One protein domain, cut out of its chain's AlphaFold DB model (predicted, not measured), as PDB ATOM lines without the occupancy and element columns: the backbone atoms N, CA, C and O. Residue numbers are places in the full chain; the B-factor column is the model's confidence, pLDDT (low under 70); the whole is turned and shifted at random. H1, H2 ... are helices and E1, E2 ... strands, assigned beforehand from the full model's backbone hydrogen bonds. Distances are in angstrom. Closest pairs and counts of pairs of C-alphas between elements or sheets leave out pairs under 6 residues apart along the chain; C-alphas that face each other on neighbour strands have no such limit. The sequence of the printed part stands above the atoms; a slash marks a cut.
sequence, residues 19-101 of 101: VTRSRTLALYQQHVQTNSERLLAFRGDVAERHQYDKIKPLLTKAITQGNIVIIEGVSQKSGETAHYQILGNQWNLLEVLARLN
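What this domain is: This is residues 19 to 101 of the 101 residues of an uncharacterized protein of Comamonas kerstersii (UniProt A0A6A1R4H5). A small closed barrel of five strands, E1, E2, E4, E5 and E6, makes the core, with the long helix H1 packed slantwise on its outside and the short helix H2 also on its outside, over E6. The short strand E3 is paired onto the first part of E4, outside the ring; E4 bends at residue 72, and its residues 73 to 75 pair with E2. The printed part has 83 residues, with two named helices and six named strands in the order H1, E1, H2, E2, E3, E4, E5, E6; the sheet is mixed and the class is mixed, helices and strands. The whole is compact and rounded, with a radius of gyration of the C-alphas of 11.6 A and spans of 30 by 25 by 24 A.

Where its parts are: H1, residues 19 to 33, begins with C-alpha 19 at (39.207, 37.211, -26.196) and is 21.3 A long. E1 is residues 40 to 42, H2 residues 44 to 49 and E2 residues 54 to 57. E3, residues 63 to 65, is followed by E4, residues 68 to 75, 20.1 A long, which begins with C-alpha 68 at (33.538, 28.977, -30.257). E5, residues 81 to 88, is 21.2 A long. E6, residues 94 to 100, is 16.5 A long and ends with C-alpha 100 at (29.648, 21.088, -38.044).

How they stand to each other: Round the ring run E1, E2, E4, E5, E6 and back to E1. E1 and E2 are antiparallel, with N 40 and O 55 2.8 A apart, within hydrogen-bond range. E2 and E4 are antiparallel, with N 56 and O 74 at 2.8 A. E4 bends by 61 degrees at residue 72; it pairs with E3 over residues 68 to 70 and with E2 over residues 73 to 75. E3, E4, E5 and E6 form a meander, each strand the antiparallel neighbour of the one before, with N 63 and O 70 at 2.8 A, N 71 and O 84 at 2.9 A and N 85 and O 98 at 2.9 A. E6 and E1, which close the ring, are parallel, with N 96 and O 41 at 2.8 A. H1 is on the barrel, outside it, at a height over the sheet of 7.8 A; the C-alphas of Thr 24 and Gly 88 in E5, the closest of the two elements, are 4.4 A apart. H1 runs slantwise to the strands, at 40 degrees to E5 on the local plane. H2 is on the barrel too, outside it, at a height of 8.4 A, only just over E6, with 3 of its C-alphas falling on that strand; the closest C-alphas are those of Val 46 and Leu 97, 6.8 A apart. H1 and H2 are apart. In H1 every O i to N i+4 pair is within hydrogen-bond range; in H2 0 of 2 are, against 2 of 3 O i to N i+3 pairs.

The domain as a whole: The C-alphas of Val 19 and Ser 78, the two farthest apart, are 33.0 A apart. The printed part has no cut and no long link. Mean pLDDT of the printed part is 91.0, and no printed residue is under 70.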
ATOM      1  N   VAL A  19      38.682  36.094 -25.391       87.06
ATOM      2  CA  VAL A  19      39.207  37.211 -26.196       87.06
ATOM      3  C   VAL A  19      39.024  36.929 -27.686       87.06
ATOM      4  O   VAL A  19      38.528  37.766 -28.445       87.06
ATOM      5  N   THR A  20      39.381  35.717 -28.100       88.75
ATOM      6  CA  THR A  20      39.252  35.259 -29.481       88.75
ATOM      7  C   THR A  20      37.787  35.207 -29.924       88.75
ATOM      8  O   THR A  20      37.463  35.644 -31.032       88.75
ATOM      9  N   ARG A  21      36.887  34.737 -29.050       92.81
ATOM     10  CA  ARG A  21      35.436  34.737 -29.286       92.81
ATOM     11  C   ARG A  21      34.919  36.150 -29.537       92.81
ATOM     12  O   ARG A  21      34.288  36.391 -30.563       92.81
ATOM     13  N   SER A  22      35.212  37.084 -28.633       93.12
ATOM     14  CA  SER A  22      34.738  38.470 -28.722       93.12
ATOM     15  C   SER A  22      35.223  39.157 -29.999       93.12
ATOM     16  O   SER A  22      34.432  39.794 -30.695       93.12
ATOM     17  N   ARG A  23      36.494  38.954 -30.377       93.62
ATOM     18  CA  ARG A  23      37.034  39.460 -31.650       93.62
ATOM     19  C   ARG A  23      36.317  38.858 -32.860       93.62
ATOM     20  O   ARG A  23      35.971  39.583 -33.787       93.62
ATOM     21  N   THR A  24      36.092  37.546 -32.854       95.12
ATOM     22  CA  THR A  24      35.437  36.840 -33.966       95.12
ATOM     23  C   THR A  24      34.001  37.324 -34.164       95.12
ATOM     24  O   THR A  24      33.600  37.590 -35.294       95.12
ATOM     25  N   LEU A  25      33.251  37.514 -33.074       95.31
ATOM     26  CA  LEU A  25      31.895  38.066 -33.124       95.31
ATOM     27  C   LEU A  25      31.871  39.483 -33.695       95.31
ATOM     28  O   LEU A  25      31.050  39.760 -34.564       95.31
ATOM     29  N   ALA A  26      32.783  40.356 -33.258       94.56
ATOM     30  CA  ALA A  26      32.863  41.725 -33.766       94.56
ATOM     31  C   ALA A  26      33.148  41.760 -35.279       94.56
ATOM     32  O   ALA A  26      32.479  42.477 -36.022       94.56
ATOM     33  N   LEU A  27      34.090  40.936 -35.751       94.75
ATOM     34  CA  LEU A  27      34.406  40.824 -37.179       94.75
ATOM     35  C   LEU A  27      33.227  40.271 -37.987       94.75
ATOM     36  O   LEU A  27      32.932  40.777 -39.069       94.75
ATOM     37  N   TYR A  28      32.529  39.258 -37.467       94.56
ATOM     38  CA  TYR A  28      31.346  38.716 -38.134       94.56
ATOM     39  C   TYR A  28      30.198  39.726 -38.172       94.56
ATOM     40  O   TYR A  28      29.561  39.896 -39.206       94.56
ATOM     41  N   GLN A  29      29.980  40.477 -37.093       93.19
ATOM     42  CA  GLN A  29      28.978  41.535 -37.070       93.19
ATOM     43  C   GLN A  29      29.282  42.625 -38.105       93.19
ATOM     44  O   GLN A  29      28.377  43.042 -38.822       93.19
ATOM     45  N   GLN A  30      30.545  43.035 -38.247       91.94
ATOM     46  CA  GLN A  30      30.957  43.975 -39.291       91.94
ATOM     47  C   GLN A  30      30.724  43.403 -40.699       91.94
ATOM     48  O   GLN A  30      30.248  44.107 -41.593       91.94
ATOM     49  N   HIS A  31      31.029  42.120 -40.904       90.44
ATOM     50  CA  HIS A  31      30.773  41.431 -42.168       90.44
ATOM     51  C   HIS A  31      29.278  41.446 -42.533       90.44
ATOM     52  O   HIS A  31      28.926  41.784 -43.663       90.44
ATOM     53  N   VAL A  32      28.402  41.182 -41.558       89.06
ATOM     54  CA  VAL A  32      26.941  41.235 -41.732       89.06
ATOM     55  C   VAL A  32      26.448  42.662 -41.990       89.06
ATOM     56  O   VAL A  32      25.682  42.883 -42.920       89.06
ATOM     57  N   GLN A  33      26.917  43.646 -41.218       88.62
ATOM     58  CA  GLN A  33      26.523  45.055 -41.373       88.62
ATOM     59  C   GLN A  33      26.893  45.636 -42.737       88.62
ATOM     60  O   GLN A  33      26.176  46.477 -43.271       88.62
ATOM     61  N   THR A  34      28.015  45.193 -43.301       86.62
ATOM     62  CA  THR A  34      28.476  45.634 -44.623       86.62
ATOM     63  C   THR A  34      27.839  44.851 -45.769       86.62
ATOM     64  O   THR A  34      28.147  45.141 -46.922       86.62
ATOM     65  N   ASN A  35      26.973  43.873 -45.467       79.81
ATOM     66  CA  ASN A  35      26.395  42.935 -46.430       79.81
ATOM     67  C   ASN A  35      27.453  42.404 -47.413       79.81
ATOM     68  O   ASN A  35      27.274  42.402 -48.632       79.81
ATOM     69  N   SER A  36      28.626  42.064 -46.877       78.00
ATOM     70  CA  SER A  36      29.780  41.748 -47.702       78.00
ATOM     71  C   SER A  36      29.557  40.427 -48.433       78.00
ATOM     72  O   SER A  36      29.373  39.391 -47.807       78.00
ATOM     73  N   GLU A  37      29.695  40.418 -49.761       81.94
ATOM     74  CA  GLU A  37      29.691  39.175 -50.554       81.94
ATOM     75  C   GLU A  37      30.972  38.333 -50.370       81.94
ATOM     76  O   GLU A  37      31.222  37.374 -51.105       81.94
ATOM     77  N   ARG A  38      31.831  38.692 -49.406       88.12
ATOM     78  CA  ARG A  38      33.118  38.035 -49.190       88.12
ATOM     79  C   ARG A  38      32.915  36.611 -48.679       88.12
ATOM     80  O   ARG A  38      32.408  36.387 -47.586       88.12
ATOM     81  N   LEU A  39      33.410  35.656 -49.454       93.38
ATOM     82  CA  LEU A  39      33.452  34.254 -49.058       93.38
ATOM     83  C   LEU A  39      34.491  34.022 -47.957       93.38
ATOM     84  O   LEU A  39      35.563  34.634 -47.960       93.38
ATOM     85  N   LEU A  40      34.193  33.090 -47.056       94.94
ATOM     86  CA  LEU A  40      35.104  32.645 -46.009       94.94
ATOM     87  C   LEU A  40      35.859  31.402 -46.478       94.94
ATOM     88  O   LEU A  40      35.252  30.441 -46.951       94.94
ATOM     89  N   ALA A  41      37.182  31.420 -46.352       95.19
ATOM     90  CA  ALA A  41      38.024  30.276 -46.677       95.19
ATOM     91  C   ALA A  41      38.230  29.388 -45.445       95.19
ATOM     92  O   ALA A  41      38.267  29.881 -44.316       95.19
ATOM     93  N   PHE A  42      38.409  28.088 -45.665       94.12
ATOM     94  CA  PHE A  42      38.892  27.186 -44.622       94.12
ATOM     95  C   PHE A  42      40.346  27.499 -44.258       94.12
ATOM     96  O   PHE A  42      41.153  27.870 -45.112       94.12
ATOM     97  N   ARG A  43      40.682  27.349 -42.977       92.75
ATOM     98  CA  ARG A  43      42.023  27.616 -42.459       92.75
ATOM     99  C   ARG A  43      42.977  26.465 -42.776       92.75
ATOM    100  O   ARG A  43      42.696  25.327 -42.417       92.75
ATOM    101  N   GLY A  44      44.143  26.786 -43.338       87.50
ATOM    102  CA  GLY A  44      45.313  25.898 -43.384       87.50
ATOM    103  C   GLY A  44      45.008  24.467 -43.838       87.50
ATOM    104  O   GLY A  44      44.471  24.257 -44.922       87.50
ATOM    105  N   ASP A  45      45.328  23.494 -42.983       83.38
ATOM    106  CA  ASP A  45      45.160  22.053 -43.226       83.38
ATOM    107  C   ASP A  45      43.695  21.624 -43.407       83.38
ATOM    108  O   ASP A  45      43.405  20.630 -44.076       83.38
ATOM    109  N   VAL A  46      42.747  22.387 -42.859       86.94
ATOM    110  CA  VAL A  46      41.312  22.151 -43.055       86.94
ATOM    111  C   VAL A  46      40.912  22.463 -44.499       86.94
ATOM    112  O   VAL A  46      40.049  21.785 -45.054       86.94
ATOM    113  N   ALA A  47      41.568  23.432 -45.145       90.00
ATOM    114  CA  ALA A  47      41.273  23.774 -46.532       90.00
ATOM    115  C   ALA A  47      41.507  22.590 -47.467       90.00
ATOM    116  O   ALA A  47      40.630  22.280 -48.265       90.00
ATOM    117  N   GLU A  48      42.623  21.877 -47.326       89.12
ATOM    118  CA  GLU A  48      42.935  20.704 -48.150       89.12
ATOM    119  C   GLU A  48      41.886  19.598 -48.007       89.12
ATOM    120  O   GLU A  48      41.421  19.051 -49.010       89.12
ATOM    121  N   ARG A  49      41.427  19.327 -46.777       87.88
ATOM    122  CA  ARG A  49      40.368  18.334 -46.512       87.88
ATOM    123  C   ARG A  49      39.040  18.705 -47.168       87.88
ATOM    124  O   ARG A  49      38.296  17.825 -47.589       87.88
ATOM    125  N   HIS A  50      38.766  20.001 -47.289       88.75
ATOM    126  CA  HIS A  50      37.610  20.544 -47.999       88.75
ATOM    127  C   HIS A  50      37.933  20.933 -49.453       88.75
ATOM    128  O   HIS A  50      37.171  21.659 -50.088       88.75
ATOM    129  N   GLN A  51      39.054  20.459 -50.006       91.44
ATOM    130  CA  GLN A  51      39.500  20.730 -51.374       91.44
ATOM    131  C   GLN A  51      39.562  22.229 -51.729       91.44
ATOM    132  O   GLN A  51      39.315  22.605 -52.874       91.44
ATOM    133  N   TYR A  52      39.863  23.100 -50.770       92.19
ATOM    134  CA  TYR A  52      39.854  24.560 -50.912       92.19
ATOM    135  C   TYR A  52      38.477  25.139 -51.276       92.19
ATOM    136  O   TYR A  52      38.379  26.123 -52.013       92.19
ATOM    137  N   ASP A  53      37.402  24.522 -50.781       94.88
ATOM    138  CA  ASP A  53      36.066  25.118 -50.811       94.88
ATOM    139  C   ASP A  53      36.030  26.459 -50.055       94.88
ATOM    140  O   ASP A  53      36.919  26.797 -49.265       94.88
ATOM    141  N   LYS A  54      34.990  27.247 -50.313       95.75
ATOM    142  CA  LYS A  54      34.717  28.503 -49.621       95.75
ATOM    143  C   LYS A  54      33.251  28.567 -49.246       95.75
ATOM    144  O   LYS A  54      32.396  28.046 -49.955       95.75
ATOM    145  N   ILE A  55      32.963  29.240 -48.145       95.00
ATOM    146  CA  ILE A  55      31.614  29.327 -47.602       95.00
ATOM    147  C   ILE A  55      31.078  30.738 -47.802       95.00
ATOM    148  O   ILE A  55      31.744  31.715 -47.460       95.00
ATOM    149  N   LYS A  56      29.861  30.842 -48.334       94.88
ATOM    150  CA  LYS A  56      29.071  32.073 -48.326       94.88
ATOM    151  C   LYS A  56      28.239  32.113 -47.039       94.88
ATOM    152  O   LYS A  56      27.346  31.278 -46.905       94.88
ATOM    153  N   PRO A  57      28.493  33.036 -46.097       93.50
ATOM    154  CA  PRO A  57      27.665  33.165 -44.900       93.50
ATOM    155  C   PRO A  57      26.214  33.491 -45.259       93.50
ATOM    156  O   PRO A  57      25.968  34.319 -46.135       93.50
ATOM    157  N   LEU A  58      25.250  32.885 -44.561       90.50
ATOM    158  CA  LEU A  58      23.820  33.167 -44.761       90.50
ATOM    159  C   LEU A  58      23.340  34.439 -44.042       90.50
ATOM    160  O   LEU A  58      22.144  34.719 -44.013       90.50
ATOM    161  N   LEU A  59      24.267  35.222 -43.478       82.56
ATOM    162  CA  LEU A  59      24.005  36.454 -42.721       82.56
ATOM    163  C   LEU A  59      23.007  36.260 -41.566       82.56
ATOM    164  O   LEU A  59      22.370  37.208 -41.107       82.56
ATOM    165  N   THR A  60      22.897  35.029 -41.066       82.44
ATOM    166  CA  THR A  60      22.128  34.696 -39.871       82.44
ATOM    167  C   THR A  60      22.911  35.069 -38.614       82.44
ATOM    168  O   THR A  60      24.124  35.329 -38.646       82.44
ATOM    169  N   LYS A  61      22.204  35.139 -37.481       86.62
ATOM    170  CA  LYS A  61      22.814  35.430 -36.182       86.62
ATOM    171  C   LYS A  61      23.827  34.334 -35.844       86.62
ATOM    172  O   LYS A  61      23.477  33.159 -35.844       86.62
ATOM    173  N   ALA A  62      25.055  34.728 -35.509       91.19
ATOM    174  CA  ALA A  62      26.055  33.779 -35.037       91.19
ATOM    175  C   ALA A  62      25.604  33.109 -33.731       91.19
ATOM    176  O   ALA A  62      25.076  33.763 -32.825       91.19
ATOM    177  N   ILE A  63      25.863  31.812 -33.634       91.94
ATOM    178  CA  ILE A  63      25.649  30.994 -32.446       91.94
ATOM    179  C   ILE A  63      26.971  30.924 -31.681       91.94
ATOM    180  O   ILE A  63      28.048  30.797 -32.265       91.94
ATOM    181  N   THR A  64      26.903  31.015 -30.357       90.19
ATOM    182  CA  THR A  64      28.074  30.908 -29.480       90.19
ATOM    183  C   THR A  64      27.907  29.740 -28.533       90.19
ATOM    184  O   THR A  64      26.890  29.657 -27.846       90.19
ATOM    185  N   GLN A  65      28.927  28.894 -28.430       86.81
ATOM    186  CA  GLN A  65      28.932  27.779 -27.488       86.81
ATOM    187  C   GLN A  65      30.273  27.763 -26.751       86.81
ATOM    188  O   GLN A  65      31.312  27.443 -27.312       86.81
ATOM    189  N   GLY A  66      30.293  28.222 -25.498       87.81
ATOM    190  CA  GLY A  66      31.555  28.493 -24.799       87.81
ATOM    191  C   GLY A  66      32.387  29.563 -25.519       87.81
ATOM    192  O   GLY A  66      31.954  30.713 -25.626       87.81
ATOM    193  N   ASN A  67      33.574  29.182 -26.009       90.81
ATOM    194  CA  ASN A  67      34.526  30.073 -26.692       90.81
ATOM    195  C   ASN A  67      34.506  29.968 -28.226       90.81
ATOM    196  O   ASN A  67      35.281  30.659 -28.884       90.81
ATOM    197  N   ILE A  68      33.649  29.121 -28.801       91.81
ATOM    198  CA  ILE A  68      33.538  28.977 -30.257       91.81
ATOM    199  C   ILE A  68      32.399  29.832 -30.817       91.81
ATOM    200  O   ILE A  68      31.398  30.089 -30.141       91.81
ATOM    201  N   VAL A  69      32.570  30.262 -32.067       94.00
ATOM    202  CA  VAL A  69      31.583  31.024 -32.838       94.00
ATOM    203  C   VAL A  69      31.186  30.197 -34.051       94.00
ATOM    204  O   VAL A  69      32.051  29.717 -34.782       94.00
ATOM    205  N   ILE A  70      29.883  30.032 -34.247       94.62
ATOM    206  CA  ILE A  70      29.285  29.191 -35.278       94.62
ATOM    207  C   ILE A  70      28.358  30.053 -36.130       94.62
ATOM    208  O   ILE A  70      27.632  30.898 -35.608       94.62
ATOM    209  N   ILE A  71      28.376  29.834 -37.439       94.31
ATOM    210  CA  ILE A  71      27.483  30.491 -38.395       94.31
ATOM    211  C   ILE A  71      26.869  29.456 -39.329       94.31
ATOM    212  O   ILE A  71      27.443  28.386 -39.532       94.31
ATOM    213  N   GLU A  72      25.750  29.799 -39.954       93.69
ATOM    214  CA  GLU A  72      25.272  29.067 -41.123       93.69
ATOM    215  C   GLU A  72      25.873  29.655 -42.398       93.69
ATOM    216  O   GLU A  72      26.043  30.872 -42.550       93.69
ATOM    217  N   GLY A  73      26.179  28.780 -43.346       93.44
ATOM    218  CA  GLY A  73      26.681  29.188 -44.645       93.44
ATOM    219  C   GLY A  73      26.428  28.146 -45.718       93.44
ATOM    220  O   GLY A  73      26.073  27.003 -45.432       93.44
ATOM    221  N   VAL A  74      26.635  28.556 -46.964       94.88
ATOM    222  CA  VAL A  74      26.490  27.714 -48.151       94.88
ATOM    223  C   VAL A  74      27.866  27.428 -48.730       94.88
ATOM    224  O   VAL A  74      28.641  28.352 -48.983       94.88
ATOM    225  N   SER A  75      28.165  26.153 -48.948       94.12
ATOM    226  CA  SER A  75      29.359  25.721 -49.678       94.12
ATOM    227  C   SER A  75      29.307  26.218 -51.122       94.12
ATOM    228  O   SER A  75      28.320  26.004 -51.824       94.12
ATOM    229  N   GLN A  76      30.380  26.856 -51.589       95.38
ATOM    230  CA  GLN A  76      30.475  27.325 -52.970       95.38
ATOM    231  C   GLN A  76      30.535  26.154 -53.956       95.38
ATOM    232  O   GLN A  76      30.018  26.262 -55.067       95.38
ATOM    233  N   LYS A  77      31.170  25.045 -53.567       93.50
ATOM    234  CA  LYS A  77      31.307  23.869 -54.431       93.50
ATOM    235  C   LYS A  77      30.063  22.994 -54.484       93.50
ATOM    236  O   LYS A  77      29.678  22.567 -55.566       93.50
ATOM    237  N   SER A  78      29.483  22.679 -53.328       91.06
ATOM    238  CA  SER A  78      28.377  21.713 -53.239       91.06
ATOM    239  C   SER A  78      26.999  22.369 -53.233       91.06
ATOM    240  O   SER A  78      26.009  21.700 -53.504       91.06
ATOM    241  N   GLY A  79      26.909  23.665 -52.913       92.69
ATOM    242  CA  GLY A  79      25.632  24.345 -52.688       92.69
ATOM    243  C   GLY A  79      24.931  23.925 -51.392       92.69
ATOM    244  O   GLY A  79      23.843  24.418 -51.101       92.69
ATOM    245  N   GLU A  80      25.535  23.040 -50.594       92.12
ATOM    246  CA  GLU A  80      24.953  22.581 -49.339       92.12
ATOM    247  C   GLU A  80      25.023  23.667 -48.266       92.12
ATOM    248  O   GLU A  80      26.055  24.322 -48.072       92.12
ATOM    249  N   THR A  81      23.921  23.812 -47.532       92.75
ATOM    250  CA  THR A  81      23.873  24.622 -46.315       92.75
ATOM    251  C   THR A  81      24.319  23.779 -45.126       92.75
ATOM    252  O   THR A  81      23.872  22.644 -44.970       92.75
ATOM    253  N   ALA A  82      25.203  24.323 -44.294       92.00
ATOM    254  CA  ALA A  82      25.645  23.681 -43.061       92.00
ATOM    255  C   ALA A  82      26.073  24.719 -42.016       92.00
ATOM    256  O   ALA A  82      26.175  25.916 -42.304       92.00
ATOM    257  N   HIS A  83      26.364  24.233 -40.810       93.62
ATOM    258  CA  HIS A  83      26.965  25.027 -39.751       93.62
ATOM    259  C   HIS A  83      28.490  24.994 -39.854       93.62
ATOM    260  O   HIS A  83      29.100  23.959 -40.126       93.62
ATOM    261  N   TYR A  84      29.123  26.134 -39.602       93.88
ATOM    262  CA  TYR A  84      30.568  26.289 -39.676       93.88
ATOM    263  C   TYR A  84      31.083  27.015 -38.448       93.88
ATOM    264  O   TYR A  84      30.607  28.099 -38.108       93.88
ATOM    265  N   GLN A  85      32.096  26.441 -37.806       94.94
ATOM    266  CA  GLN A  85      32.871  27.163 -36.812       94.94
ATOM    267  C   GLN A  85      33.790  28.152 -37.526       94.94
ATOM    268  O   GLN A  85      34.541  27.762 -38.423       94.94
ATOM    269  N   ILE A  86      33.786  29.406 -37.084       95.12
ATOM    270  CA  ILE A  86      34.642  30.460 -37.629       95.12
ATOM    271  C   ILE A  86      35.592  31.035 -36.584       95.12
ATOM    272  O   ILE A  86      35.381  30.914 -35.375       95.12
ATOM    273  N   LEU A  87      36.640  31.689 -37.074       94.88
ATOM    274  CA  LEU A  87      37.650  32.363 -36.274       94.88
ATOM    275  C   LEU A  87      38.096  33.663 -36.936       94.88
ATOM    276  O   LEU A  87      38.423  33.682 -38.119       94.88
ATOM    277  N   GLY A  88      38.184  34.730 -36.145       93.81
ATOM    278  CA  GLY A  88      38.925  35.933 -36.502       93.81
ATOM    279  C   GLY A  88      40.425  35.732 -36.298       93.81
ATOM    280  O   GLY A  88      40.880  35.613 -35.159       93.81
ATOM    281  N   ASN A  89      41.200  35.710 -37.380       89.44
ATOM    282  CA  ASN A  89      42.649  35.556 -37.303       89.44
ATOM    283  C   ASN A  89      43.363  36.877 -36.944       89.44
ATOM    284  O   ASN A  89      42.756  37.942 -36.802       89.44
ATOM    285  N   GLN A  90      44.691  36.817 -36.795       87.50
ATOM    286  CA  GLN A  90      45.514  37.967 -36.407       87.50
ATOM    287  C   GLN A  90      45.450  39.150 -37.389       87.50
ATOM    288  O   GLN A  90      45.652  40.286 -36.964       87.50
ATOM    289  N   TRP A  91      45.086  38.906 -38.649       89.69
ATOM    290  CA  TRP A  91      44.962  39.909 -39.711       89.69
ATOM    291  C   TRP A  91      43.531  40.439 -39.896       89.69
ATOM    292  O   TRP A  91      43.243  41.064 -40.912       89.69
ATOM    293  N   ASN A  92      42.635  40.217 -38.927       89.31
ATOM    294  CA  ASN A  92      41.223  40.623 -38.995       89.31
ATOM    295  C   ASN A  92      40.439  39.965 -40.145       89.31
ATOM    296  O   ASN A  92      39.463  40.530 -40.638       89.31
ATOM    297  N   LEU A  93      40.843  38.765 -40.567       90.62
ATOM    298  CA  LEU A  93      40.085  37.959 -41.519       90.62
ATOM    299  C   LEU A  93      39.298  36.876 -40.786       90.62
ATOM    300  O   LEU A  93      39.760  36.334 -39.782       90.62
ATOM    301  N   LEU A  94      38.111  36.574 -41.305       94.69
ATOM    302  CA  LEU A  94      37.298  35.452 -40.858       94.69
ATOM    303  C   LEU A  94      37.665  34.207 -41.664       94.69
ATOM    304  O   LEU A  94      37.647  34.230 -42.895       94.69
ATOM    305  N   GLU A  95      37.964  33.127 -40.957       94.81
ATOM    306  CA  GLU A  95      38.309  31.828 -41.531       94.81
ATOM    307  C   GLU A  95      37.413  30.741 -40.943       94.81
ATOM    308  O   GLU A  95      36.981  30.829 -39.794       94.81
ATOM    309  N   VAL A  96      37.158  29.697 -41.728       95.00
ATOM    310  CA  VAL A  96      36.414  28.515 -41.294       95.00
ATOM    311  C   VAL A  96      37.382  27.515 -40.668       95.00
ATOM    312  O   VAL A  96      38.375  27.121 -41.279       95.00
ATOM    313  N   LEU A  97      37.088  27.099 -39.438       93.38
ATOM    314  CA  LEU A  97      37.881  26.127 -38.687       93.38
ATOM    315  C   LEU A  97      37.341  24.704 -38.793       93.38
ATOM    316  O   LEU A  97      38.115  23.756 -38.748       93.38
ATOM    317  N   ALA A  98      36.025  24.551 -38.903       92.19
ATOM    318  CA  ALA A  98      35.387  23.246 -38.990       92.19
ATOM    319  C   ALA A  98      34.003  23.362 -39.633       92.19
ATOM    320  O   ALA A  98      33.299  24.353 -39.425       92.19
ATOM    321  N   ARG A  99      33.602  22.322 -40.371       91.50
ATOM    322  CA  ARG A  99      32.198  22.069 -40.716       91.50
ATOM    323  C   ARG A  99      31.568  21.252 -39.590       91.50
ATOM    324  O   ARG A  99      32.095  20.200 -39.227       91.50
ATOM    325  N   LEU A 100      30.454  21.741 -39.067       88.88
ATOM    326  CA  LEU A 100      29.648  21.088 -38.044       88.88
ATOM    327  C   LEU A 100      28.402  20.494 -38.717       88.88
ATOM    328  O   LEU A 100      27.904  21.052 -39.701       88.88
ATOM    329  N   ASN A 101      27.974  19.325 -38.242       70.44
ATOM    330  CA  ASN A 101      26.848  18.590 -38.828       70.44
ATOM    331  C   ASN A 101      25.488  19.037 -38.281       70.44
ATOM    332  O   ASN A 101      25.455  19.854 -37.340       70.44
TER     333      ASN A 101